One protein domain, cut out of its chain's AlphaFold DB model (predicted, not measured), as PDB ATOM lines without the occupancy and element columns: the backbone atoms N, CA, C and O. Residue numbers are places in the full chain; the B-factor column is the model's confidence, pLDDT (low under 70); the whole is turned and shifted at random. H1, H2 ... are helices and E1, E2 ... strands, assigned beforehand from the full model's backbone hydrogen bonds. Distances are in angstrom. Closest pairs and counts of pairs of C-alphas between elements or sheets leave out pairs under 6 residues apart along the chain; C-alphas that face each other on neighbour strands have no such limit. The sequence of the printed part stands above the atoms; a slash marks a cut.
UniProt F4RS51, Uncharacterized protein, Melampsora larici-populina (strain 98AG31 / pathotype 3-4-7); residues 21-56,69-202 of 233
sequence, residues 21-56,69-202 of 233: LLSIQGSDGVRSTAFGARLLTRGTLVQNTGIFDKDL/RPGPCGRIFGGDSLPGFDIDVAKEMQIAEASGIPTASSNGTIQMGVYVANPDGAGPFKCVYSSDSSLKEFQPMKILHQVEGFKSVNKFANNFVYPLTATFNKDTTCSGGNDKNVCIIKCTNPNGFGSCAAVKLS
ATOM      1  N   LEU A  21      13.311 -14.565 -29.453       92.00
ATOM      2  CA  LEU A  21      14.635 -13.969 -29.317       92.00
ATOM      3  C   LEU A  21      15.311 -14.532 -28.057       92.00
ATOM      4  O   LEU A  21      14.963 -14.194 -26.927       92.00
ATOM      5  N   LEU A  22      16.294 -15.401 -28.256       91.00
ATOM      6  CA  LEU A  22      17.053 -16.033 -27.180       91.00
ATOM      7  C   LEU A  22      18.156 -15.119 -26.642       91.00
ATOM      8  O   LEU A  22      18.476 -15.161 -25.458       91.00
ATOM      9  N   SER A  23      18.758 -14.310 -27.512       93.31
ATOM     10  CA  SER A  23      19.841 -13.411 -27.121       93.31
ATOM     11  C   SER A  23      19.747 -12.075 -27.838       93.31
ATOM     12  O   SER A  23      19.458 -12.024 -29.033       93.31
ATOM     13  N   ILE A  24      20.036 -11.006 -27.106       97.12
ATOM     14  CA  ILE A  24      20.267  -9.662 -27.625       97.12
ATOM     15  C   ILE A  24      21.671  -9.246 -27.190       97.12
ATOM     16  O   ILE A  24      22.017  -9.343 -26.012       97.12
ATOM     17  N   GLN A  25      22.496  -8.825 -28.146       97.69
ATOM     18  CA  GLN A  25      23.901  -8.488 -27.922       97.69
ATOM     19  C   GLN A  25      24.130  -6.999 -28.158       97.69
ATOM     20  O   GLN A  25      23.979  -6.514 -29.283       97.69
ATOM     21  N   GLY A  26      24.504  -6.291 -27.095       97.38
ATOM     22  CA  GLY A  26      24.814  -4.869 -27.125       97.38
ATOM     23  C   GLY A  26      26.280  -4.602 -27.457       97.38
ATOM     24  O   GLY A  26      27.165  -5.416 -27.185       97.38
ATOM     25  N   SER A  27      26.556  -3.436 -28.040       96.56
ATOM     26  CA  SER A  27      27.924  -2.967 -28.302       96.56
ATOM     27  C   SER A  27      28.678  -2.557 -27.037       96.56
ATOM     28  O   SER A  27      29.890  -2.383 -27.072       96.56
ATOM     29  N   ASP A  28      27.959  -2.384 -25.931       95.62
ATOM     30  CA  ASP A  28      28.470  -2.128 -24.583       95.62
ATOM     31  C   ASP A  28      28.913  -3.408 -23.849       95.62
ATOM     32  O   ASP A  28      29.310  -3.352 -22.688       95.62
ATOM     33  N   GLY A  29      28.851  -4.569 -24.511       95.75
ATOM     34  CA  GLY A  29      29.193  -5.866 -23.924       95.75
ATOM     35  C   GLY A  29      28.077  -6.477 -23.073       95.75
ATOM     36  O   GLY A  29      28.212  -7.621 -22.635       95.75
ATOM     37  N   VAL A  30      26.961  -5.766 -22.879       96.56
ATOM     38  CA  VAL A  30      25.782  -6.282 -22.179       96.56
ATOM     39  C   VAL A  30      25.035  -7.251 -23.092       96.56
ATOM     40  O   VAL A  30      24.833  -7.010 -24.286       96.56
ATOM     41  N   ARG A  31      24.610  -8.374 -22.515       95.00
ATOM     42  CA  ARG A  31      23.770  -9.374 -23.171       95.00
ATOM     43  C   ARG A  31      22.522  -9.594 -22.344       95.00
ATOM     44  O   ARG A  31      22.614  -9.707 -21.127       95.00
ATOM     45  N   SER A  32      21.385  -9.717 -23.010       93.38
ATOM     46  CA  SER A  32      20.121 -10.039 -22.356       93.38
ATOM     47  C   SER A  32      19.347 -11.091 -23.137       93.38
ATOM     48  O   SER A  32      19.663 -11.410 -24.287       93.38
ATOM     49  N   THR A  33      18.315 -11.623 -22.495       91.31
ATOM     50  CA  THR A  33      17.246 -12.360 -23.158       91.31
ATOM     51  C   THR A  33      16.103 -11.407 -23.497       91.31
ATOM     52  O   THR A  33      16.073 -10.250 -23.063       91.31
ATOM     53  N   ALA A  34      15.176 -11.878 -24.321       92.88
ATOM     54  CA  ALA A  34      13.956 -11.149 -24.606       92.88
ATOM     55  C   ALA A  34      12.921 -11.303 -23.490       92.88
ATOM     56  O   ALA A  34      13.054 -12.134 -22.591       92.88
ATOM     57  N   PHE A  35      11.868 -10.498 -23.562       91.81
ATOM     58  CA  PHE A  35      10.762 -10.547 -22.621       91.81
ATOM     59  C   PHE A  35      10.134 -11.933 -22.603       91.81
ATOM     60  O   PHE A  35       9.891 -12.548 -23.640       91.81
ATOM     61  N   GLY A  36       9.915 -12.423 -21.392       84.06
ATOM     62  CA  GLY A  36       9.414 -13.756 -21.136       84.06
ATOM     63  C   GLY A  36      10.456 -14.854 -21.238       84.06
ATOM     64  O   GLY A  36      10.221 -15.859 -20.592       84.06
ATOM     65  N   ALA A  37      11.590 -14.672 -21.929       84.00
ATOM     66  CA  ALA A  37      12.627 -15.695 -22.070       84.00
ATOM     67  C   ALA A  37      13.440 -15.863 -20.770       84.00
ATOM     68  O   ALA A  37      13.989 -14.905 -20.216       84.00
ATOM     69  N   ARG A  38      13.518 -17.101 -20.281       75.00
ATOM     70  CA  ARG A  38      14.140 -17.530 -19.028       75.00
ATOM     71  C   ARG A  38      15.092 -18.680 -19.313       75.00
ATOM     72  O   ARG A  38      14.702 -19.727 -19.825       75.00
ATOM     73  N   LEU A  39      16.346 -18.474 -18.937       71.06
ATOM     74  CA  LEU A  39      17.373 -19.505 -18.942       71.06
ATOM     75  C   LEU A  39      17.596 -19.960 -17.507       71.06
ATOM     76  O   LEU A  39      17.655 -19.134 -16.595       71.06
ATOM     77  N   LEU A  40      17.740 -21.266 -17.298       66.44
ATOM     78  CA  LEU A  40      18.229 -21.762 -16.015       66.44
ATOM     79  C   LEU A  40      19.693 -21.352 -15.814       66.44
ATOM     80  O   LEU A  40      20.405 -21.040 -16.766       66.44
ATOM     81  N   THR A  41      20.189 -21.449 -14.579       59.03
ATOM     82  CA  THR A  41      21.576 -21.114 -14.190       59.03
ATOM     83  C   THR A  41      22.646 -21.842 -15.020       59.03
ATOM     84  O   THR A  41      23.788 -21.402 -15.080       59.03
ATOM     85  N   ARG A  42      22.289 -22.952 -15.682       59.81
ATOM     86  CA  ARG A  42      23.175 -23.729 -16.570       59.81
ATOM     87  C   ARG A  42      23.048 -23.359 -18.055       59.81
ATOM     88  O   ARG A  42      23.606 -24.053 -18.895       59.81
ATOM     89  N   GLY A  43      22.290 -22.314 -18.388       58.69
ATOM     90  CA  GLY A  43      21.999 -21.907 -19.766       58.69
ATOM     91  C   GLY A  43      20.987 -22.799 -20.488       58.69
ATOM     92  O   GLY A  43      20.738 -22.597 -21.673       58.69
ATOM     93  N   THR A  44      20.398 -23.782 -19.800       59.16
ATOM     94  CA  THR A  44      19.365 -24.649 -20.371       59.16
ATOM     95  C   THR A  44      18.092 -23.847 -20.611       59.16
ATOM     96  O   THR A  44      17.583 -23.186 -19.699       59.16
ATOM     97  N   LEU A  45      17.601 -23.917 -21.847       61.38
ATOM     98  CA  LEU A  45      16.312 -23.379 -22.239       61.38
ATOM     99  C   LEU A  45      15.201 -24.209 -21.591       61.38
ATOM    100  O   LEU A  45      15.185 -25.423 -21.748       61.38
ATOM    101  N   VAL A  46      14.289 -23.559 -20.875       55.94
ATOM    102  CA  VAL A  46      13.116 -24.209 -20.252       55.94
ATOM    103  C   VAL A  46      11.795 -23.654 -20.770       55.94
ATOM    104  O   VAL A  46      10.734 -23.912 -20.209       55.94
ATOM    105  N   GLN A  47      11.850 -22.850 -21.826       59.72
ATOM    106  CA  GLN A  47      10.689 -22.187 -22.395       59.72
ATOM    107  C   GLN A  47      10.663 -22.355 -23.887       59.72
ATOM    108  O   GLN A  47      11.657 -22.105 -24.564       59.72
ATOM    109  N   ASN A  48       9.488 -22.701 -24.385       54.53
ATOM    110  CA  ASN A  48       9.387 -23.134 -25.758       54.53
ATOM    111  C   ASN A  48       8.875 -22.035 -26.699       54.53
ATOM    112  O   ASN A  48       8.981 -22.193 -27.908       54.53
ATOM    113  N   THR A  49       8.333 -20.905 -26.226       57.81
ATOM    114  CA  THR A  49       7.492 -20.072 -27.115       57.81
ATOM    115  C   THR A  49       7.552 -18.568 -26.858       57.81
ATOM    116  O   THR A  49       7.524 -18.166 -25.699       57.81
ATOM    117  N   GLY A  50       7.406 -17.759 -27.909       55.59
ATOM    118  CA  GLY A  50       6.763 -16.444 -27.841       55.59
ATOM    119  C   GLY A  50       5.807 -16.276 -29.028       55.59
ATOM    120  O   GLY A  50       6.249 -16.311 -30.173       55.59
ATOM    121  N   ILE A  51       4.501 -16.143 -28.775       65.00
ATOM    122  CA  ILE A  51       3.490 -15.862 -29.817       65.00
ATOM    123  C   ILE A  51       2.927 -14.470 -29.592       65.00
ATOM    124  O   ILE A  51       2.568 -14.117 -28.472       65.00
ATOM    125  N   PHE A  52       2.799 -13.702 -30.665       58.75
ATOM    126  CA  PHE A  52       2.246 -12.353 -30.685       58.75
ATOM    127  C   PHE A  52       0.899 -12.235 -31.381       58.75
ATOM    128  O   PHE A  52       0.434 -11.108 -31.586       58.75
ATOM    129  N   ASP A  53       0.309 -13.348 -31.806       52.38
ATOM    130  CA  ASP A  53      -0.900 -13.285 -32.598       52.38
ATOM    131  C   ASP A  53      -2.179 -13.195 -31.762       52.38
ATOM    132  O   ASP A  53      -2.375 -13.863 -30.751       52.38
ATOM    133  N   LYS A  54      -3.042 -12.312 -32.251       44.62
ATOM    134  CA  LYS A  54      -4.374 -11.933 -31.771       44.62
ATOM    135  C   LYS A  54      -5.485 -12.788 -32.403       44.62
ATOM    136  O   LYS A  54      -6.646 -12.657 -31.990       44.62
ATOM    137  N   ASP A  55      -5.111 -13.600 -33.402       41.09
ATOM    138  CA  ASP A  55      -6.000 -14.350 -34.298       41.09
ATOM    139  C   ASP A  55      -5.700 -15.858 -34.376       41.09
ATOM    140  O   ASP A  55      -6.419 -16.572 -35.077       41.09
ATOM    141  N   LEU A  56      -4.677 -16.369 -33.680       45.44
ATOM    142  CA  LEU A  56      -4.526 -17.819 -33.558       45.44
ATOM    143  C   LEU A  56      -5.624 -18.332 -32.613       45.44
ATOM    144  O   LEU A  56      -5.824 -17.727 -31.554       45.44
ATOM    145  N   ARG A  69      -7.176 -11.193 -24.385       62.81
ATOM    146  CA  ARG A  69      -6.215 -11.352 -25.487       62.81
ATOM    147  C   ARG A  69      -4.804 -10.946 -25.032       62.81
ATOM    148  O   ARG A  69      -4.694  -9.935 -24.324       62.81
ATOM    149  N   PRO A  70      -3.749 -11.670 -25.456       71.88
ATOM    150  CA  PRO A  70      -2.385 -11.330 -25.083       71.88
ATOM    151  C   PRO A  70      -2.039  -9.913 -25.550       71.88
ATOM    152  O   PRO A  70      -2.488  -9.447 -26.602       71.88
ATOM    153  N   GLY A  71      -1.249  -9.208 -24.736       81.88
ATOM    154  CA  GLY A  71      -0.817  -7.844 -25.030       81.88
ATOM    155  C   GLY A  71       0.116  -7.759 -26.249       81.88
ATOM    156  O   GLY A  71       0.459  -8.769 -26.863       81.88
ATOM    157  N   PRO A  72       0.617  -6.560 -26.601       86.50
ATOM    158  CA  PRO A  72       1.433  -6.369 -27.805       86.50
ATOM    159  C   PRO A  72       2.736  -7.178 -27.827       86.50
ATOM    160  O   PRO A  72       3.278  -7.404 -28.914       86.50
ATOM    161  N   CYS A  73       3.221  -7.611 -26.657       88.50
ATOM    162  CA  CYS A  73       4.391  -8.474 -26.505       88.50
ATOM    163  C   CYS A  73       4.091  -9.973 -26.430       88.50
ATOM    164  O   CYS A  73       5.023 -10.766 -26.320       88.50
ATOM    165  N   GLY A  74       2.822 -10.355 -26.562       85.12
ATOM    166  CA  GLY A  74       2.430 -11.741 -26.707       85.12
ATOM    167  C   GLY A  74       2.332 -12.514 -25.396       85.12
ATOM    168  O   GLY A  74       2.194 -11.944 -24.311       85.12
ATOM    169  N   ARG A  75       2.395 -13.837 -25.536       81.88
ATOM    170  CA  ARG A  75       2.301 -14.824 -24.459       81.88
ATOM    171  C   ARG A  75       3.406 -15.867 -24.587       81.88
ATOM    172  O   ARG A  75       3.811 -16.236 -25.691       81.88
ATOM    173  N   ILE A  76       3.839 -16.372 -23.436       77.75
ATOM    174  CA  ILE A  76       4.637 -17.590 -23.310       77.75
ATOM    175  C   ILE A  76       3.675 -18.742 -22.976       77.75
ATOM    176  O   ILE A  76       2.881 -18.623 -22.051       77.75
ATOM    177  N   PHE A  77       3.718 -19.854 -23.705       72.56
ATOM    178  CA  PHE A  77       2.881 -21.048 -23.500       72.56
ATOM    179  C   PHE A  77       3.452 -22.001 -22.450       72.56
ATOM    180  O   PHE A  77       2.758 -22.901 -21.996       72.56
ATOM    181  N   GLY A  78       4.688 -21.762 -22.008       64.62
ATOM    182  CA  GLY A  78       5.351 -22.558 -20.983       64.62
ATOM    183  C   GLY A  78       6.430 -23.474 -21.554       64.62
ATOM    184  O   GLY A  78       6.992 -23.219 -22.622       64.62
ATOM    185  N   GLY A  79       6.765 -24.506 -20.787       64.62
ATOM    186  CA  GLY A  79       7.804 -25.490 -21.086       64.62
ATOM    187  C   GLY A  79       7.945 -26.471 -19.925       64.62
ATOM    188  O   GLY A  79       7.004 -26.605 -19.143       64.62
ATOM    189  N   ASP A  80       9.100 -27.127 -19.795       62.69
ATOM    190  CA  ASP A  80       9.410 -28.148 -18.780       62.69
ATOM    191  C   ASP A  80       9.070 -27.700 -17.340       62.69
ATOM    192  O   ASP A  80       9.916 -27.229 -16.584       62.69
ATOM    193  N   SER A  81       7.810 -27.897 -16.934       62.31
ATOM    194  CA  SER A  81       7.213 -27.483 -15.649       62.31
ATOM    195  C   SER A  81       6.977 -25.977 -15.443       62.31
ATOM    196  O   SER A  81       6.651 -25.566 -14.328       62.31
ATOM    197  N   LEU A  82       7.097 -25.144 -16.482       64.44
ATOM    198  CA  LEU A  82       6.763 -23.717 -16.398       64.44
ATOM    199  C   LEU A  82       5.366 -23.458 -16.974       64.44
ATOM    200  O   LEU A  82       5.150 -23.759 -18.149       64.44
ATOM    201  N   PRO A  83       4.429 -22.875 -16.199       72.44
ATOM    202  CA  PRO A  83       3.132 -22.496 -16.739       72.44
ATOM    203  C   PRO A  83       3.293 -21.372 -17.762       72.44
ATOM    204  O   PRO A  83       4.149 -20.492 -17.614       72.44
ATOM    205  N   GLY A  84       2.443 -21.381 -18.786       75.69
ATOM    206  CA  GLY A  84       2.322 -20.249 -19.689       75.69
ATOM    207  C   GLY A  84       1.808 -18.993 -18.976       75.69
ATOM    208  O   GLY A  84       1.069 -19.075 -17.994       75.69
ATOM    209  N   PHE A  85       2.199 -17.823 -19.471       78.75
ATOM    210  CA  PHE A  85       1.786 -16.522 -18.952       78.75
ATOM    211  C   PHE A  85       1.800 -15.454 -20.049       78.75
ATOM    212  O   PHE A  85       2.664 -15.463 -20.932       78.75
ATOM    213  N   ASP A  86       0.856 -14.517 -19.975       84.62
ATOM    214  CA  ASP A  86       0.867 -13.312 -20.806       84.62
ATOM    215  C   ASP A  86       2.009 -12.389 -20.382       84.62
ATOM    216  O   ASP A  86       2.280 -12.222 -19.188       84.62
ATOM    217  N   ILE A  87       2.683 -11.774 -21.354       86.25
ATOM    218  CA  ILE A  87       3.794 -10.871 -21.072       86.25
ATOM    219  C   ILE A  87       3.282  -9.591 -20.401       86.25
ATOM    220  O   ILE A  87       2.691  -8.724 -21.048       86.25
ATOM    221  N   ASP A  88       3.593  -9.440 -19.114       90.56
ATOM    222  CA  ASP A  88       3.509  -8.164 -18.406       90.56
ATOM    223  C   ASP A  88       4.737  -7.316 -18.752       90.56
ATOM    224  O   ASP A  88       5.833  -7.496 -18.222       90.56
ATOM    225  N   VAL A  89       4.539  -6.375 -19.668       92.06
ATOM    226  CA  VAL A  89       5.590  -5.510 -20.208       92.06
ATOM    227  C   VAL A  89       6.271  -4.678 -19.123       92.06
ATOM    228  O   VAL A  89       7.484  -4.488 -19.186       92.06
ATOM    229  N   ALA A  90       5.526  -4.199 -18.124       93.94
ATOM    230  CA  ALA A  90       6.101  -3.392 -17.053       93.94
ATOM    231  C   ALA A  90       7.019  -4.247 -16.173       93.94
ATOM    232  O   ALA A  90       8.137  -3.838 -15.854       93.94
ATOM    233  N   LYS A  91       6.582  -5.466 -15.845       94.06
ATOM    234  CA  LYS A  91       7.390  -6.428 -15.092       94.06
ATOM    235  C   LYS A  91       8.624  -6.883 -15.871       94.06
ATOM    236  O   LYS A  91       9.715  -6.937 -15.308       94.06
ATOM    237  N   GLU A  92       8.484  -7.194 -17.158       93.81
ATOM    238  CA  GLU A  92       9.626  -7.586 -17.990       93.81
ATOM    239  C   GLU A  92      10.624  -6.438 -18.177       93.81
ATOM    240  O   GLU A  92      11.830  -6.679 -18.162       93.81
ATOM    241  N   MET A  93      10.151  -5.190 -18.268       96.25
ATOM    242  CA  MET A  93      11.030  -4.020 -18.285       96.25
ATOM    243  C   MET A  93      11.828  -3.903 -16.982       96.25
ATOM    244  O   MET A  93      13.043  -3.757 -17.039       96.25
ATOM    245  N   GLN A  94      11.190  -4.059 -15.816       96.25
ATOM    246  CA  GLN A  94      11.892  -4.049 -14.522       96.25
ATOM    247  C   GLN A  94      12.964  -5.146 -14.436       96.25
ATOM    248  O   GLN A  94      14.064  -4.909 -13.938       96.25
ATOM    249  N   ILE A  95      12.667  -6.346 -14.947       94.00
ATOM    250  CA  ILE A  95      13.633  -7.454 -15.005       94.00
ATOM    251  C   ILE A  95      14.812  -7.101 -15.920       94.00
ATOM    252  O   ILE A  95      15.966  -7.353 -15.558       94.00
ATOM    253  N   ALA A  96      14.538  -6.515 -17.087       95.25
ATOM    254  CA  ALA A  96      15.568  -6.102 -18.034       95.25
ATOM    255  C   ALA A  96      16.456  -4.990 -17.457       95.25
ATOM    256  O   ALA A  96      17.676  -5.064 -17.563       95.25
ATOM    257  N   GLU A  97      15.874  -4.000 -16.782       96.38
ATOM    258  CA  GLU A  97      16.617  -2.934 -16.102       96.38
ATOM    259  C   GLU A  97      17.514  -3.479 -14.989       96.38
ATOM    260  O   GLU A  97      18.681  -3.102 -14.907       96.38
ATOM    261  N   ALA A  98      17.003  -4.409 -14.178       95.38
ATOM    262  CA  ALA A  98      17.774  -5.042 -13.111       95.38
ATOM    263  C   ALA A  98      18.921  -5.921 -13.640       95.38
ATOM    264  O   ALA A  98      19.965  -6.025 -12.996       95.38
ATOM    265  N   SER A  99      18.737  -6.551 -14.805       92.31
ATOM    266  CA  SER A  99      19.731  -7.451 -15.415       92.31
ATOM    267  C   SER A  99      20.721  -6.734 -16.340       92.31
ATOM    268  O   SER A  99      21.760  -7.295 -16.682       92.31
ATOM    269  N   GLY A 100      20.406  -5.502 -16.742       96.06
ATOM    270  CA  GLY A 100      21.119  -4.752 -17.769       96.06
ATOM    271  C   GLY A 100      20.443  -4.854 -19.140       96.06
ATOM    272  O   GLY A 100      20.118  -5.937 -19.628       96.06
ATOM    273  N   ILE A 101      20.270  -3.696 -19.782       97.94
ATOM    274  CA  ILE A 101      19.664  -3.569 -21.113       97.94
ATOM    275  C   ILE A 101      20.774  -3.364 -22.152       97.94
ATOM    276  O   ILE A 101      21.526  -2.397 -22.012       97.94
ATOM    277  N   PRO A 102      20.864  -4.205 -23.199       97.94
ATOM    278  CA  PRO A 102      21.864  -4.065 -24.251       97.94
ATOM    279  C   PRO A 102      21.760  -2.742 -25.007       97.94
ATOM    280  O   PRO A 102      20.664  -2.305 -25.373       97.94
ATOM    281  N   THR A 103      22.910  -2.142 -25.311       98.12
ATOM    282  CA  THR A 103      22.982  -0.907 -26.102       98.12
ATOM    283  C   THR A 103      23.242  -1.212 -27.576       98.12
ATOM    284  O   THR A 103      24.202  -1.901 -27.918       98.12
ATOM    285  N   ALA A 104      22.408  -0.687 -28.475       97.94
ATOM    286  CA  ALA A 104      22.645  -0.739 -29.914       97.94
ATOM    287  C   ALA A 104      23.941   0.002 -30.286       97.94
ATOM    288  O   ALA A 104      24.290   1.014 -29.676       97.94
ATOM    289  N   SER A 105      24.631  -0.460 -31.329       96.38
ATOM    290  CA  SER A 105      25.864   0.174 -31.815       96.38
ATOM    291  C   SER A 105      25.655   1.632 -32.239       96.38
ATOM    292  O   SER A 105      24.530   2.109 -32.384       96.38
ATOM    293  N   SER A 106      26.747   2.359 -32.488       94.25
ATOM    294  CA  SER A 106      26.719   3.774 -32.910       94.25
ATOM    295  C   SER A 106      25.906   4.039 -34.180       94.25
ATOM    296  O   SER A 106      25.356   5.122 -34.350       94.25
ATOM    297  N   ASN A 107      25.783   3.044 -35.063       93.56
ATOM    298  CA  ASN A 107      24.932   3.102 -36.254       93.56
ATOM    299  C   ASN A 107      23.499   2.578 -36.018       93.56
ATOM    300  O   ASN A 107      22.775   2.347 -36.981       93.56
ATOM    301  N   GLY A 108      23.103   2.344 -34.763       96.38
ATOM    302  CA  GLY A 108      21.777   1.861 -34.375       96.38
ATOM    303  C   GLY A 108      21.523   0.394 -34.689       96.38
ATOM    304  O   GLY A 108      20.369   0.005 -34.836       96.38
ATOM    305  N   THR A 109      22.561  -0.422 -34.867       97.88
ATOM    306  CA  THR A 109      22.400  -1.854 -35.145       97.88
ATOM    307  C   THR A 109      22.307  -2.640 -33.844       97.88
ATOM    308  O   THR A 109      23.047  -2.389 -32.894       97.88
ATOM    309  N   ILE A 110      21.419  -3.630 -33.818       98.25
ATOM    310  CA  ILE A 110      21.326  -4.616 -32.750       98.25
ATOM    311  C   ILE A 110      21.426  -6.023 -33.340       98.25
ATOM    312  O   ILE A 110      20.785  -6.343 -34.347       98.25
ATOM    313  N   GLN A 111      22.273  -6.849 -32.727       98.31
ATOM    314  CA  GLN A 111      22.468  -8.245 -33.107       98.31
ATOM    315  C   GLN A 111      21.686  -9.138 -32.153       98.31
ATOM    316  O   GLN A 111      21.767  -8.984 -30.932       98.31
ATOM    317  N   MET A 112      20.936 -10.076 -32.712       98.00
ATOM    318  CA  MET A 112      20.058 -10.965 -31.969       98.00
ATOM    319  C   MET A 112      20.257 -12.411 -32.418       98.00
ATOM    320  O   MET A 112      20.618 -12.682 -33.564       98.00
ATOM    321  N   GLY A 113      20.005 -13.343 -31.506       96.25
ATOM    322  CA  GLY A 113      19.871 -14.764 -31.806       96.25
ATOM    323  C   GLY A 113      18.415 -15.178 -31.662       96.25
ATOM    324  O   GLY A 113      17.851 -15.062 -30.574       96.25
ATOM    325  N   VAL A 114      17.824 -15.669 -32.744       94.44
ATOM    326  CA  VAL A 114      16.471 -16.223 -32.775       94.44
ATOM    327  C   VAL A 114      16.579 -17.724 -32.597       94.44
ATOM    328  O   VAL A 114      17.116 -18.407 -33.465       94.44
ATOM    329  N   TYR A 115      16.088 -18.249 -31.483       91.75
ATOM    330  CA  TYR A 115      15.923 -19.692 -31.368       91.75
ATOM    331  C   TYR A 115      14.715 -20.104 -32.196       91.75
ATOM    332  O   TYR A 115      13.683 -19.454 -32.110       91.75
ATOM    333  N   VAL A 116      14.841 -21.158 -32.992       90.19
ATOM    334  CA  VAL A 116      13.785 -21.710 -33.840       90.19
ATOM    335  C   VAL A 116      13.700 -23.198 -33.525       90.19
ATOM    336  O   VAL A 116      14.610 -23.957 -33.869       90.19
ATOM    337  N   ALA A 117      12.640 -23.617 -32.828       85.62
ATOM    338  CA  ALA A 117      12.542 -25.003 -32.373       85.62
ATOM    339  C   ALA A 117      12.185 -25.972 -33.509       85.62
ATOM    340  O   ALA A 117      12.644 -27.111 -33.509       85.62
ATOM    341  N   ASN A 118      11.430 -25.524 -34.512       84.25
ATOM    342  CA  ASN A 118      10.975 -26.365 -35.617       84.25
ATOM    343  C   ASN A 118      10.833 -25.547 -36.934       84.25
ATOM    344  O   ASN A 118      11.103 -24.340 -36.952       84.25
ATOM    345  N   PRO A 119      10.306 -26.151 -38.013       90.94
ATOM    346  CA  PRO A 119      10.171 -25.473 -39.289       90.94
ATOM    347  C   PRO A 119       9.341 -24.189 -39.351       90.94
ATOM    348  O   PRO A 119       9.728 -23.325 -40.131       90.94
ATOM    349  N   ASP A 120       8.227 -24.038 -38.628       88.12
ATOM    350  CA  ASP A 120       7.293 -22.906 -38.800       88.12
ATOM    351  C   ASP A 120       7.618 -21.677 -37.928       88.12
ATOM    352  O   ASP A 120       6.953 -20.640 -38.018       88.12
ATOM    353  N   GLY A 121       8.694 -21.764 -37.144       88.56
ATOM    354  CA  GLY A 121       9.291 -20.636 -36.428       88.56
ATOM    355  C   GLY A 121      10.359 -19.878 -37.218       88.56
ATOM    356  O   GLY A 121      11.019 -18.989 -36.688       88.56
ATOM    357  N   ALA A 122      10.586 -20.237 -38.476       93.38
ATOM    358  CA  ALA A 122      11.639 -19.648 -39.286       93.38
ATOM    359  C   ALA A 122      11.273 -18.234 -39.784       93.38
ATOM    360  O   ALA A 122      10.252 -17.647 -39.415       93.38
ATOM    361  N   GLY A 123      12.137 -17.654 -40.618       93.06
ATOM    362  CA  GLY A 123      11.941 -16.315 -41.165       93.06
ATOM    363  C   GLY A 123      11.011 -16.251 -42.390       93.06
ATOM    364  O   GLY A 123      10.410 -17.245 -42.806       93.06
ATOM    365  N   PRO A 124      10.896 -15.069 -43.020       96.44
ATOM    366  CA  PRO A 124      11.606 -13.833 -42.678       96.44
ATOM    367  C   PRO A 124      10.951 -13.072 -41.516       96.44
ATOM    368  O   PRO A 124       9.742 -12.870 -41.510       96.44
ATOM    369  N   PHE A 125      11.747 -12.573 -40.572       96.94
ATOM    370  CA  PHE A 125      11.262 -11.722 -39.484       96.94
ATOM    371  C   PHE A 125      11.094 -10.267 -39.924       96.94
ATOM    372  O   PHE A 125      11.904  -9.726 -40.683       96.94
ATOM    373  N   LYS A 126      10.080  -9.607 -39.367       97.44
ATOM    374  CA  LYS A 126       9.918  -8.153 -39.355       97.44
ATOM    375  C   LYS A 126      10.183  -7.648 -37.945       97.44
ATOM    376  O   LYS A 126       9.577  -8.151 -37.004       97.44
ATOM    377  N   CYS A 127      11.024  -6.627 -37.812       98.06
ATOM    378  CA  CYS A 127      11.248  -5.941 -36.544       98.06
ATOM    379  C   CYS A 127      10.673  -4.524 -36.582       98.06
ATOM    380  O   CYS A 127      10.791  -3.807 -37.580       98.06
ATOM    381  N   VAL A 128      10.051  -4.131 -35.481       98.31
ATOM    382  CA  VAL A 128       9.546  -2.785 -35.213       98.31
ATOM    383  C   VAL A 128       9.972  -2.360 -33.810       98.31
ATOM    384  O   VAL A 128      10.393  -3.203 -33.021       98.31
ATOM    385  N   TYR A 129       9.854  -1.081 -33.473       98.25
ATOM    386  CA  TYR A 129      10.152  -0.581 -32.134       98.25
ATOM    387  C   TYR A 129       9.142   0.464 -31.665       98.25
ATOM    388  O   TYR A 129       8.589   1.207 -32.472       98.25
ATOM    389  N   SER A 130       8.925   0.520 -30.355       97.88
ATOM    390  CA  SER A 130       8.191   1.575 -29.657       97.88
ATOM    391  C   SER A 130       9.202   2.476 -28.951       97.88
ATOM    392  O   SER A 130       9.945   2.017 -28.079       97.88
ATOM    393  N   SER A 131       9.248   3.749 -29.357       97.12
ATOM    394  CA  SER A 131      10.190   4.749 -28.833       97.12
ATOM    395  C   SER A 131       9.990   5.049 -27.351       97.12
ATOM    396  O   SER A 131      10.952   5.184 -26.603       97.12
ATOM    397  N   ASP A 132       8.739   5.132 -26.918       95.94
ATOM    398  CA  ASP A 132       8.345   5.438 -25.542       95.94
ATOM    399  C   ASP A 132       8.185   4.186 -24.667       95.94
ATOM    400  O   ASP A 132       7.830   4.290 -23.494       95.94
ATOM    401  N   SER A 133       8.433   2.997 -25.228       95.06
ATOM    402  CA  SER A 133       8.189   1.702 -24.586       95.06
ATOM    403  C   SER A 133       6.729   1.462 -24.154       95.06
ATOM    404  O   SER A 133       6.466   0.544 -23.380       95.06
ATOM    405  N   SER A 134       5.757   2.236 -24.658       93.88
ATOM    406  CA  SER A 134       4.333   2.048 -24.335       93.88
ATOM    407  C   SER A 134       3.647   0.992 -25.201       93.88
ATOM    408  O   SER A 134       2.553   0.538 -24.865       93.88
ATOM    409  N   LEU A 135       4.279   0.616 -26.322       93.06
ATOM    410  CA  LEU A 135       3.770  -0.332 -27.322       93.06
ATOM    411  C   LEU A 135       2.463   0.096 -28.006       93.06
ATOM    412  O   LEU A 135       1.805  -0.726 -28.646       93.06
ATOM    413  N   LYS A 136       2.081   1.373 -27.888       92.88
ATOM    414  CA  LYS A 136       0.919   1.944 -28.586       92.88
ATOM    415  C   LYS A 136       1.221   2.242 -30.048       92.88
ATOM    416  O   LYS A 136       0.359   2.074 -30.904       92.88
ATOM    417  N   GLU A 137       2.452   2.656 -30.320       93.88
ATOM    418  CA  GLU A 137       2.933   2.979 -31.655       93.88
ATOM    419  C   GLU A 137       4.223   2.229 -31.955       93.88
ATOM    420  O   GLU A 137       5.066   2.008 -31.081       93.88
ATOM    421  N   PHE A 138       4.365   1.847 -33.222       96.12
ATOM    422  CA  PHE A 138       5.500   1.086 -33.706       96.12
ATOM    423  C   PHE A 138       6.080   1.723 -34.958       96.12
ATOM    424  O   PHE A 138       5.367   2.006 -35.919       96.12
ATOM    425  N   GLN A 139       7.397   1.866 -34.959       97.75
ATOM    426  CA  GLN A 139       8.178   2.321 -36.096       97.75
ATOM    427  C   GLN A 139       8.996   1.153 -36.664       97.75
ATOM    428  O   GLN A 139       9.418   0.269 -35.914       97.75
ATOM    429  N   PRO A 140       9.202   1.080 -37.987       97.62
ATOM    430  CA  PRO A 140       9.891  -0.048 -38.602       97.62
ATOM    431  C   PRO A 140      11.396  -0.018 -38.323       97.62
ATOM    432  O   PRO A 140      12.009   1.045 -38.328       97.62
ATOM    433  N   MET A 141      12.002  -1.195 -38.166       98.38
ATOM    434  CA  MET A 141      13.455  -1.375 -38.237       98.38
ATOM    435  C   MET A 141      13.836  -1.984 -39.586       98.38
ATOM    436  O   MET A 141      13.099  -2.802 -40.144       98.38
ATOM    437  N   LYS A 142      15.020  -1.643 -40.098       98.12
ATOM    438  CA  LYS A 142      15.569  -2.296 -41.293       98.12
ATOM    439  C   LYS A 142      16.300  -3.573 -40.887       98.12
ATOM    440  O   LYS A 142      17.168  -3.543 -40.022       98.12
ATOM    441  N   ILE A 143      15.993  -4.686 -41.545       98.38
ATOM    442  CA  ILE A 143      16.715  -5.949 -41.356       98.38
ATOM    443  C   ILE A 143      17.985  -5.931 -42.213       98.38
ATOM    444  O   ILE A 143      17.922  -5.675 -43.415       98.38
ATOM    445  N   LEU A 144      19.134  -6.172 -41.585       98.31
ATOM    446  CA  LEU A 144      20.451  -6.249 -42.228       98.31
ATOM    447  C   LEU A 144      20.902  -7.695 -42.442       98.31
ATOM    448  O   LEU A 144      21.562  -7.995 -43.432       98.31
ATOM    449  N   HIS A 145      20.529  -8.586 -41.526       98.38
ATOM    450  CA  HIS A 145      20.744 -10.022 -41.644       98.38
ATOM    451  C   HIS A 145      19.486 -10.743 -41.180       98.38
ATOM    452  O   HIS A 145      18.910 -10.352 -40.166       98.38
ATOM    453  N   GLN A 146      19.042 -11.737 -41.940       97.81
ATOM    454  CA  GLN A 146      17.713 -12.327 -41.823       97.81
ATOM    455  C   GLN A 146      17.810 -13.820 -41.504       97.81
ATOM    456  O   GLN A 146      18.669 -14.510 -42.046       97.81
ATOM    457  N   VAL A 147      16.879 -14.309 -40.683       96.38
ATOM    458  CA  VAL A 147      16.677 -15.745 -40.464       96.38
ATOM    459  C   VAL A 147      16.143 -16.364 -41.751       96.38
ATOM    460  O   VAL A 147      15.177 -15.868 -42.336       96.38
ATOM    461  N   GLU A 148      16.764 -17.448 -42.198       94.75
ATOM    462  CA  GLU A 148      16.322 -18.176 -43.384       94.75
ATOM    463  C   GLU A 148      14.889 -18.712 -43.244       94.75
ATOM    464  O   GLU A 148      14.410 -19.007 -42.149       94.75
ATOM    465  N   GLY A 149      14.193 -18.828 -44.371       93.81
ATOM    466  CA  GLY A 149      12.817 -19.309 -44.430       93.81
ATOM    467  C   GLY A 149      11.979 -18.560 -45.457       93.81
ATOM    468  O   GLY A 149      12.349 -17.495 -45.956       93.81
ATOM    469  N   PHE A 150      10.829 -19.137 -45.785       94.31
ATOM    470  CA  PHE A 150       9.831 -18.533 -46.654       94.31
ATOM    471  C   PHE A 150       8.466 -18.637 -45.986       94.31
ATOM    472  O   PHE A 150       8.005 -19.738 -45.695       94.31
ATOM    473  N   LYS A 151       7.815 -17.489 -45.755       91.50
ATOM    474  CA  LYS A 151       6.523 -17.405 -45.050       91.50
ATOM    475  C   LYS A 151       6.535 -18.165 -43.714       91.50
ATOM    476  O   LYS A 151       5.686 -19.019 -43.490       91.50
ATOM    477  N   SER A 152       7.527 -17.871 -42.874       90.19
ATOM    478  CA  SER A 152       7.763 -18.513 -41.571       90.19
ATOM    479  C   SER A 152       8.318 -19.934 -41.628       90.19
ATOM    480  O   SER A 152       8.608 -20.495 -40.582       90.19
ATOM    481  N   VAL A 153       8.472 -20.541 -42.812       91.50
ATOM    482  CA  VAL A 153       8.796 -21.968 -42.919       91.50
ATOM    483  C   VAL A 153      10.216 -22.209 -43.424       91.50
ATOM    484  O   VAL A 153      10.597 -21.743 -44.500       91.50
ATOM    485  N   ASN A 154      10.969 -23.028 -42.693       94.12
ATOM    486  CA  ASN A 154      12.204 -23.663 -43.142       94.12
ATOM    487  C   ASN A 154      12.227 -25.131 -42.698       94.12
ATOM    488  O   ASN A 154      12.408 -25.428 -41.526       94.12
ATOM    489  N   LYS A 155      12.105 -26.071 -43.640       93.19
ATOM    490  CA  LYS A 155      12.019 -27.516 -43.344       93.19
ATOM    491  C   LYS A 155      13.242 -28.091 -42.621       93.19
ATOM    492  O   LYS A 155      13.135 -29.171 -42.050       93.19
ATOM    493  N   PHE A 156      14.379 -27.405 -42.681       91.56
ATOM    494  CA  PHE A 156      15.614 -27.828 -42.028       91.56
ATOM    495  C   PHE A 156      15.796 -27.209 -40.639       91.56
ATOM    496  O   PHE A 156      16.692 -27.631 -39.910       91.56
ATOM    497  N   ALA A 157      14.960 -26.236 -40.259       89.38
ATOM    498  CA  ALA A 157      15.032 -25.630 -38.942       89.38
ATOM    499  C   ALA A 157      14.556 -26.625 -37.877       89.38
ATOM    500  O   ALA A 157      13.433 -27.131 -37.919       89.38
ATOM    501  N   ASN A 158      15.444 -26.916 -36.932       88.38
ATOM    502  CA  ASN A 158      15.197 -27.832 -35.831       88.38
ATOM    503  C   ASN A 158      16.118 -27.459 -34.668       88.38
ATOM    504  O   ASN A 158      17.328 -27.664 -34.756       88.38
ATOM    505  N   ASN A 159      15.543 -26.917 -33.597       87.12
ATOM    506  CA  ASN A 159      16.232 -26.566 -32.356       87.12
ATOM    507  C   ASN A 159      17.554 -25.804 -32.570       87.12
ATOM    508  O   ASN A 159      18.590 -26.160 -32.005       87.12
ATOM    509  N   PHE A 160      17.522 -24.755 -33.395       88.06
ATOM    510  CA  PHE A 160      18.718 -24.004 -33.785       88.06
ATOM    511  C   PHE A 160      18.589 -22.506 -33.500       88.06
ATOM    512  O   PHE A 160      17.488 -21.958 -33.488       88.06
ATOM    513  N   VAL A 161      19.723 -21.833 -33.275       92.50
ATOM    514  CA  VAL A 161      19.778 -20.379 -33.069       92.50
ATOM    515  C   VAL A 161      20.278 -19.702 -34.335       92.50
ATOM    516  O   VAL A 161      21.447 -19.817 -34.697       92.50
ATOM    517  N   TYR A 162      19.397 -18.955 -34.982       96.12
ATOM    518  CA  TYR A 162      19.697 -18.200 -36.185       96.12
ATOM    519  C   TYR A 162      20.058 -16.748 -35.859       96.12
ATOM    520  O   TYR A 162      19.410 -16.124 -35.015       96.12
ATOM    521  N   PRO A 163      21.063 -16.169 -36.529       97.56
ATOM    522  CA  PRO A 163      21.367 -14.753 -36.388       97.56
ATOM    523  C   PRO A 163      20.275 -13.884 -37.034       97.56
ATOM    524  O   PRO A 163      19.828 -14.133 -38.153       97.56
ATOM    525  N   LEU A 164      19.887 -12.814 -36.344       98.56
ATOM    526  CA  LEU A 164      19.019 -11.755 -36.853       98.56
ATOM    527  C   LEU A 164      19.649 -10.410 -36.499       98.56
ATOM    528  O   LEU A 164      19.924 -10.134 -35.333       98.56
ATOM    529  N   THR A 165      19.843  -9.553 -37.493       98.62
ATOM    530  CA  THR A 165      20.415  -8.220 -37.283       98.62
ATOM    531  C   THR A 165      19.450  -7.179 -37.810       98.62
ATOM    532  O   THR A 165      19.092  -7.202 -38.989       98.62
ATOM    533  N   ALA A 166      19.056  -6.244 -36.951       98.56
ATOM    534  CA  ALA A 166      18.166  -5.143 -37.293       98.56
ATOM    535  C   ALA A 166      18.820  -3.802 -36.950       98.56
ATOM    536  O   ALA A 166      19.663  -3.724 -36.058       98.56
ATOM    537  N   THR A 167      18.431  -2.741 -37.648       98.38
ATOM    538  CA  THR A 167      18.894  -1.381 -37.375       98.38
ATOM    539  C   THR A 167      17.720  -0.421 -37.241       98.38
ATOM    540  O   THR A 167      16.739  -0.505 -37.990       98.38
ATOM    541  N   PHE A 168      17.808   0.459 -36.249       97.94
ATOM    542  CA  PHE A 168      16.879   1.567 -36.053       97.94
ATOM    543  C   PHE A 168      16.998   2.579 -37.202       97.94
ATOM    544  O   PHE A 168      18.047   2.709 -37.837       97.94
ATOM    545  N   ASN A 169      15.926   3.328 -37.468       93.94
ATOM    546  CA  ASN A 169      15.985   4.414 -38.447       93.94
ATOM    547  C   ASN A 169      16.894   5.537 -37.943       93.94
ATOM    548  O   ASN A 169      17.050   5.723 -36.734       93.94
ATOM    549  N   LYS A 170      17.458   6.324 -38.866       88.25
ATOM    550  CA  LYS A 170      18.152   7.562 -38.486       88.25
ATOM    551  C   LYS A 170      17.226   8.440 -37.641       88.25
ATOM    552  O   LYS A 170      16.010   8.391 -37.806       88.25
ATOM    553  N   ASP A 171      17.827   9.187 -36.720       86.12
ATOM    554  CA  ASP A 171      17.140  10.144 -35.839       86.12
ATOM    555  C   ASP A 171      16.116   9.511 -34.877       86.12
ATOM    556  O   ASP A 171      15.318  10.201 -34.243       86.12
ATOM    557  N   THR A 172      16.154   8.184 -34.722       93.12
ATOM    558  CA  THR A 172      15.353   7.500 -33.710       93.12
ATOM    559  C   THR A 172      15.782   7.951 -32.317       93.12
ATOM    560  O   THR A 172      16.969   7.974 -31.993       93.12
ATOM    561  N   THR A 173      14.793   8.237 -31.477       94.81
ATOM    562  CA  THR A 173      14.966   8.489 -30.049       94.81
ATOM    563  C   THR A 173      14.191   7.450 -29.247       94.81
ATOM    564  O   THR A 173      13.141   6.962 -29.684       94.81
ATOM    565  N   CYS A 174      14.725   7.102 -28.081       96.56
ATOM    566  CA  CYS A 174      14.049   6.279 -27.089       96.56
ATOM    567  C   CYS A 174      13.819   7.117 -25.836       96.56
ATOM    568  O   CYS A 174      14.707   7.866 -25.438       96.56
ATOM    569  N   SER A 175      12.655   6.984 -25.212       96.88
ATOM    570  CA  SER A 175      12.274   7.738 -24.012       96.88
ATOM    571  C   SER A 175      11.701   6.861 -22.898       96.88
ATOM    572  O   SER A 175      11.372   7.375 -21.830       96.88
ATOM    573  N   GLY A 176      11.602   5.549 -23.124       95.75
ATOM    574  CA  GLY A 176      11.147   4.591 -22.123       95.75
ATOM    575  C   GLY A 176      12.226   4.198 -21.110       95.75
ATOM    576  O   GLY A 176      13.403   4.557 -21.240       95.75
ATOM    577  N   GLY A 177      11.800   3.416 -20.115       94.44
ATOM    578  CA  GLY A 177      12.629   2.953 -19.000       94.44
ATOM    579  C   GLY A 177      13.040   4.067 -18.030       94.44
ATOM    580  O   GLY A 177      12.821   5.255 -18.275       94.44
ATOM    581  N   ASN A 178      13.675   3.686 -16.925       94.12
ATOM    582  CA  ASN A 178      14.134   4.603 -15.878       94.12
ATOM    583  C   ASN A 178      15.182   5.597 -16.401       94.12
ATOM    584  O   ASN A 178      15.191   6.762 -16.003       94.12
ATOM    585  N   ASP A 179      16.010   5.155 -17.349       90.19
ATOM    586  CA  ASP A 179      17.073   5.965 -17.951       90.19
ATOM    587  C   ASP A 179      16.574   6.891 -19.072       90.19
ATOM    588  O   ASP A 179      17.369   7.632 -19.648       90.19
ATOM    589  N   LYS A 180      15.276   6.843 -19.416       95.19
ATOM    590  CA  LYS A 180      14.673   7.596 -20.533       95.19
ATOM    591  C   LYS A 180      15.434   7.430 -21.853       95.19
ATOM    592  O   LYS A 180      15.564   8.375 -22.625       95.19
ATOM    593  N   ASN A 181      15.961   6.232 -22.086       96.31
ATOM    594  CA  ASN A 181      16.742   5.876 -23.271       96.31
ATOM    595  C   ASN A 181      16.504   4.412 -23.676       96.31
ATOM    596  O   ASN A 181      17.378   3.761 -24.243       96.31
ATOM    597  N   VAL A 182      15.336   3.857 -23.346       98.12
ATOM    598  CA  VAL A 182      14.977   2.476 -23.678       98.12
ATOM    599  C   VAL A 182      13.827   2.470 -24.673       98.12
ATOM    600  O   VAL A 182      12.793   3.105 -24.458       98.12
ATOM    601  N   CYS A 183      14.025   1.753 -25.773       98.25
ATOM    602  CA  CYS A 183      12.959   1.348 -26.676       98.25
ATOM    603  C   CYS A 183      12.597  -0.108 -26.393       98.25
ATOM    604  O   CYS A 183      13.459  -0.907 -26.014       98.25
ATOM    605  N   ILE A 184      11.354  -0.486 -26.685       98.31
ATOM    606  CA  ILE A 184      11.005  -1.900 -26.832       98.31
ATOM    607  C   ILE A 184      10.986  -2.233 -28.316       98.31
ATOM    608  O   ILE A 184      10.198  -1.663 -29.071       98.31
ATOM    609  N   ILE A 185      11.835  -3.169 -28.733       98.19
ATOM    610  CA  ILE A 185      11.759  -3.781 -30.059       98.19
ATOM    611  C   ILE A 185      10.788  -4.959 -30.026       98.19
ATOM    612  O   ILE A 185      10.671  -5.638 -29.012       98.19
ATOM    613  N   LYS A 186      10.121  -5.224 -31.144       96.62
ATOM    614  CA  LYS A 186       9.268  -6.388 -31.389       96.62
ATOM    615  C   LYS A 186       9.663  -6.987 -32.730       96.62
ATOM    616  O   LYS A 186       9.517  -6.326 -33.756       96.62
ATOM    617  N   CYS A 187      10.138  -8.227 -32.720       96.00
ATOM    618  CA  CYS A 187      10.474  -8.969 -33.932       96.00
ATOM    619  C   CYS A 187       9.538 -10.163 -34.081       96.00
ATOM    620  O   CYS A 187       9.458 -10.980 -33.170       96.00
ATOM    621  N   THR A 188       8.852 -10.256 -35.218       93.81
ATOM    622  CA  THR A 188       7.826 -11.271 -35.504       93.81
ATOM    623  C   THR A 188       8.026 -11.896 -36.875       93.81
ATOM    624  O   THR A 188       8.277 -11.164 -37.838       93.81
ATOM    625  N   ASN A 189       7.836 -13.206 -37.000       92.62
ATOM    626  CA  ASN A 189       7.657 -13.855 -38.296       92.62
ATOM    627  C   ASN A 189       6.182 -13.766 -38.775       92.62
ATOM    628  O   ASN A 189       5.318 -13.311 -38.019       92.62
ATOM    629  N   PRO A 190       5.869 -14.149 -40.028       90.38
ATOM    630  CA  PRO A 190       4.506 -14.090 -40.565       90.38
ATOM    631  C   PRO A 190       3.460 -14.957 -39.846       90.38
ATOM    632  O   PRO A 190       2.278 -14.683 -40.011       90.38
ATOM    633  N   ASN A 191       3.875 -15.958 -39.064       86.12
ATOM    634  CA  ASN A 191       2.988 -16.794 -38.242       86.12
ATOM    635  C   ASN A 191       2.783 -16.206 -36.836       86.12
ATOM    636  O   ASN A 191       2.172 -16.836 -35.980       86.12
ATOM    637  N   GLY A 192       3.323 -15.012 -36.576       85.31
ATOM    638  CA  GLY A 192       3.156 -14.322 -35.306       85.31
ATOM    639  C   GLY A 192       4.134 -14.764 -34.221       85.31
ATOM    640  O   GLY A 192       3.960 -14.357 -33.077       85.31
ATOM    641  N   PHE A 193       5.180 -15.529 -34.534       88.25
ATOM    642  CA  PHE A 193       6.176 -15.949 -33.547       88.25
ATOM    643  C   PHE A 193       7.324 -14.948 -33.386       88.25
ATOM    644  O   PHE A 193       7.749 -14.317 -34.357       88.25
ATOM    645  N   GLY A 194       7.851 -14.815 -32.165       90.25
ATOM    646  CA  GLY A 194       9.055 -14.038 -31.867       90.25
ATOM    647  C   GLY A 194       9.085 -13.470 -30.443       90.25
ATOM    648  O   GLY A 194       8.574 -14.088 -29.511       90.25
ATOM    649  N   SER A 195       9.701 -12.295 -30.230       91.62
ATOM    650  CA  SER A 195       9.705 -11.654 -28.896       91.62
ATOM    651  C   SER A 195       9.843 -10.136 -28.894       91.62
ATOM    652  O   SER A 195      10.356  -9.531 -29.843       91.62
ATOM    653  N   CYS A 196       9.355  -9.525 -27.811       95.31
ATOM    654  CA  CYS A 196       9.724  -8.167 -27.444       95.31
ATOM    655  C   CYS A 196      11.048  -8.159 -26.688       95.31
ATOM    656  O   CYS A 196      11.317  -9.084 -25.929       95.31
ATOM    657  N   ALA A 197      11.839  -7.101 -26.813       96.94
ATOM    658  CA  ALA A 197      13.030  -6.911 -25.992       96.94
ATOM    659  C   ALA A 197      13.289  -5.428 -25.724       96.94
ATOM    660  O   ALA A 197      13.011  -4.582 -26.573       96.94
ATOM    661  N   ALA A 198      13.854  -5.122 -24.559       97.94
ATOM    662  CA  ALA A 198      14.355  -3.792 -24.246       97.94
ATOM    663  C   ALA A 198      15.729  -3.580 -24.897       97.94
ATOM    664  O   ALA A 198      16.592  -4.456 -24.827       97.94
ATOM    665  N   VAL A 199      15.937  -2.416 -25.513       98.38
ATOM    666  CA  VAL A 199      17.215  -2.017 -26.121       98.38
ATOM    667  C   VAL A 199      17.458  -0.534 -25.864       98.38
ATOM    668  O   VAL A 199      16.544   0.282 -25.993       98.38
ATOM    669  N   LYS A 200      18.701  -0.181 -25.525       98.00
ATOM    670  CA  LYS A 200      19.163   1.206 -25.413       98.00
ATOM    671  C   LYS A 200      19.763   1.697 -26.722       98.00
ATOM    672  O   LYS A 200      20.341   0.917 -27.479       98.00
ATOM    673  N   LEU A 201      19.700   3.000 -26.965       96.25
ATOM    674  CA  LEU A 201      20.492   3.632 -28.022       96.25
ATOM    675  C   LEU A 201      21.831   4.098 -27.462       96.25
ATOM    676  O   LEU A 201      21.913   4.576 -26.329       96.25
ATOM    677  N   SER A 202      22.886   3.970 -28.262       93.19
ATOM    678  CA  SER A 202      24.192   4.528 -27.914       93.19
ATOM    679  C   SER A 202      24.169   6.057 -27.956       93.19
ATOM    680  O   SER A 202      23.443   6.667 -28.739       93.19
TER     681      SER A 202
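AT A GLANCE: This is residues 21 to 56 and 69 to 202 of the 233 residues of an uncharacterized protein of Melampsora larici-populina (strain 98AG31 / pathotype 3-4-7) (UniProt F4RS51). With little regular structure, this is a sandwich: two antiparallel sheets face to face, E1-E4-E7-E6 and E5-E8-E9, with H1 on the smaller and hairpin E2 and E3 to one side. Of 170 printed residues, 65 are in named elements, one helix after E3 and nine strands: mostly strand. It is compact, radius of gyration of the C-alphas 14.7 A, spanning 38 by 33 by 32 A.

IN THESE COORDINATES: E1, residues 21-25, begins at C-alpha (14.635, -13.969, -29.317). Next are E2 75-79, E3 82-86, H1 89-99, E4 109-116, E5 126-130, E6 142-145, E7 160-167, 22.9 A long, E8 182-188 and E9 194-200, ending at C-alpha (19.163, 1.206, -25.413).

HOW THE PARTS SIT: N 112 of E4 and O 164 of E7, 2.8 A apart, are within hydrogen-bond range. In H1 every O i to N i+4 pair is; its closest C-alphas with E9 are Ala 96 and Ala 198, 6.7 A.

THE WHOLE: Residues 57-68 are cut out; C-alphas 56 and 69 are 10.5 A apart. Links from E5 through E8 are long. Residues 40-56, 69 and 78-82 have pLDDT under 70.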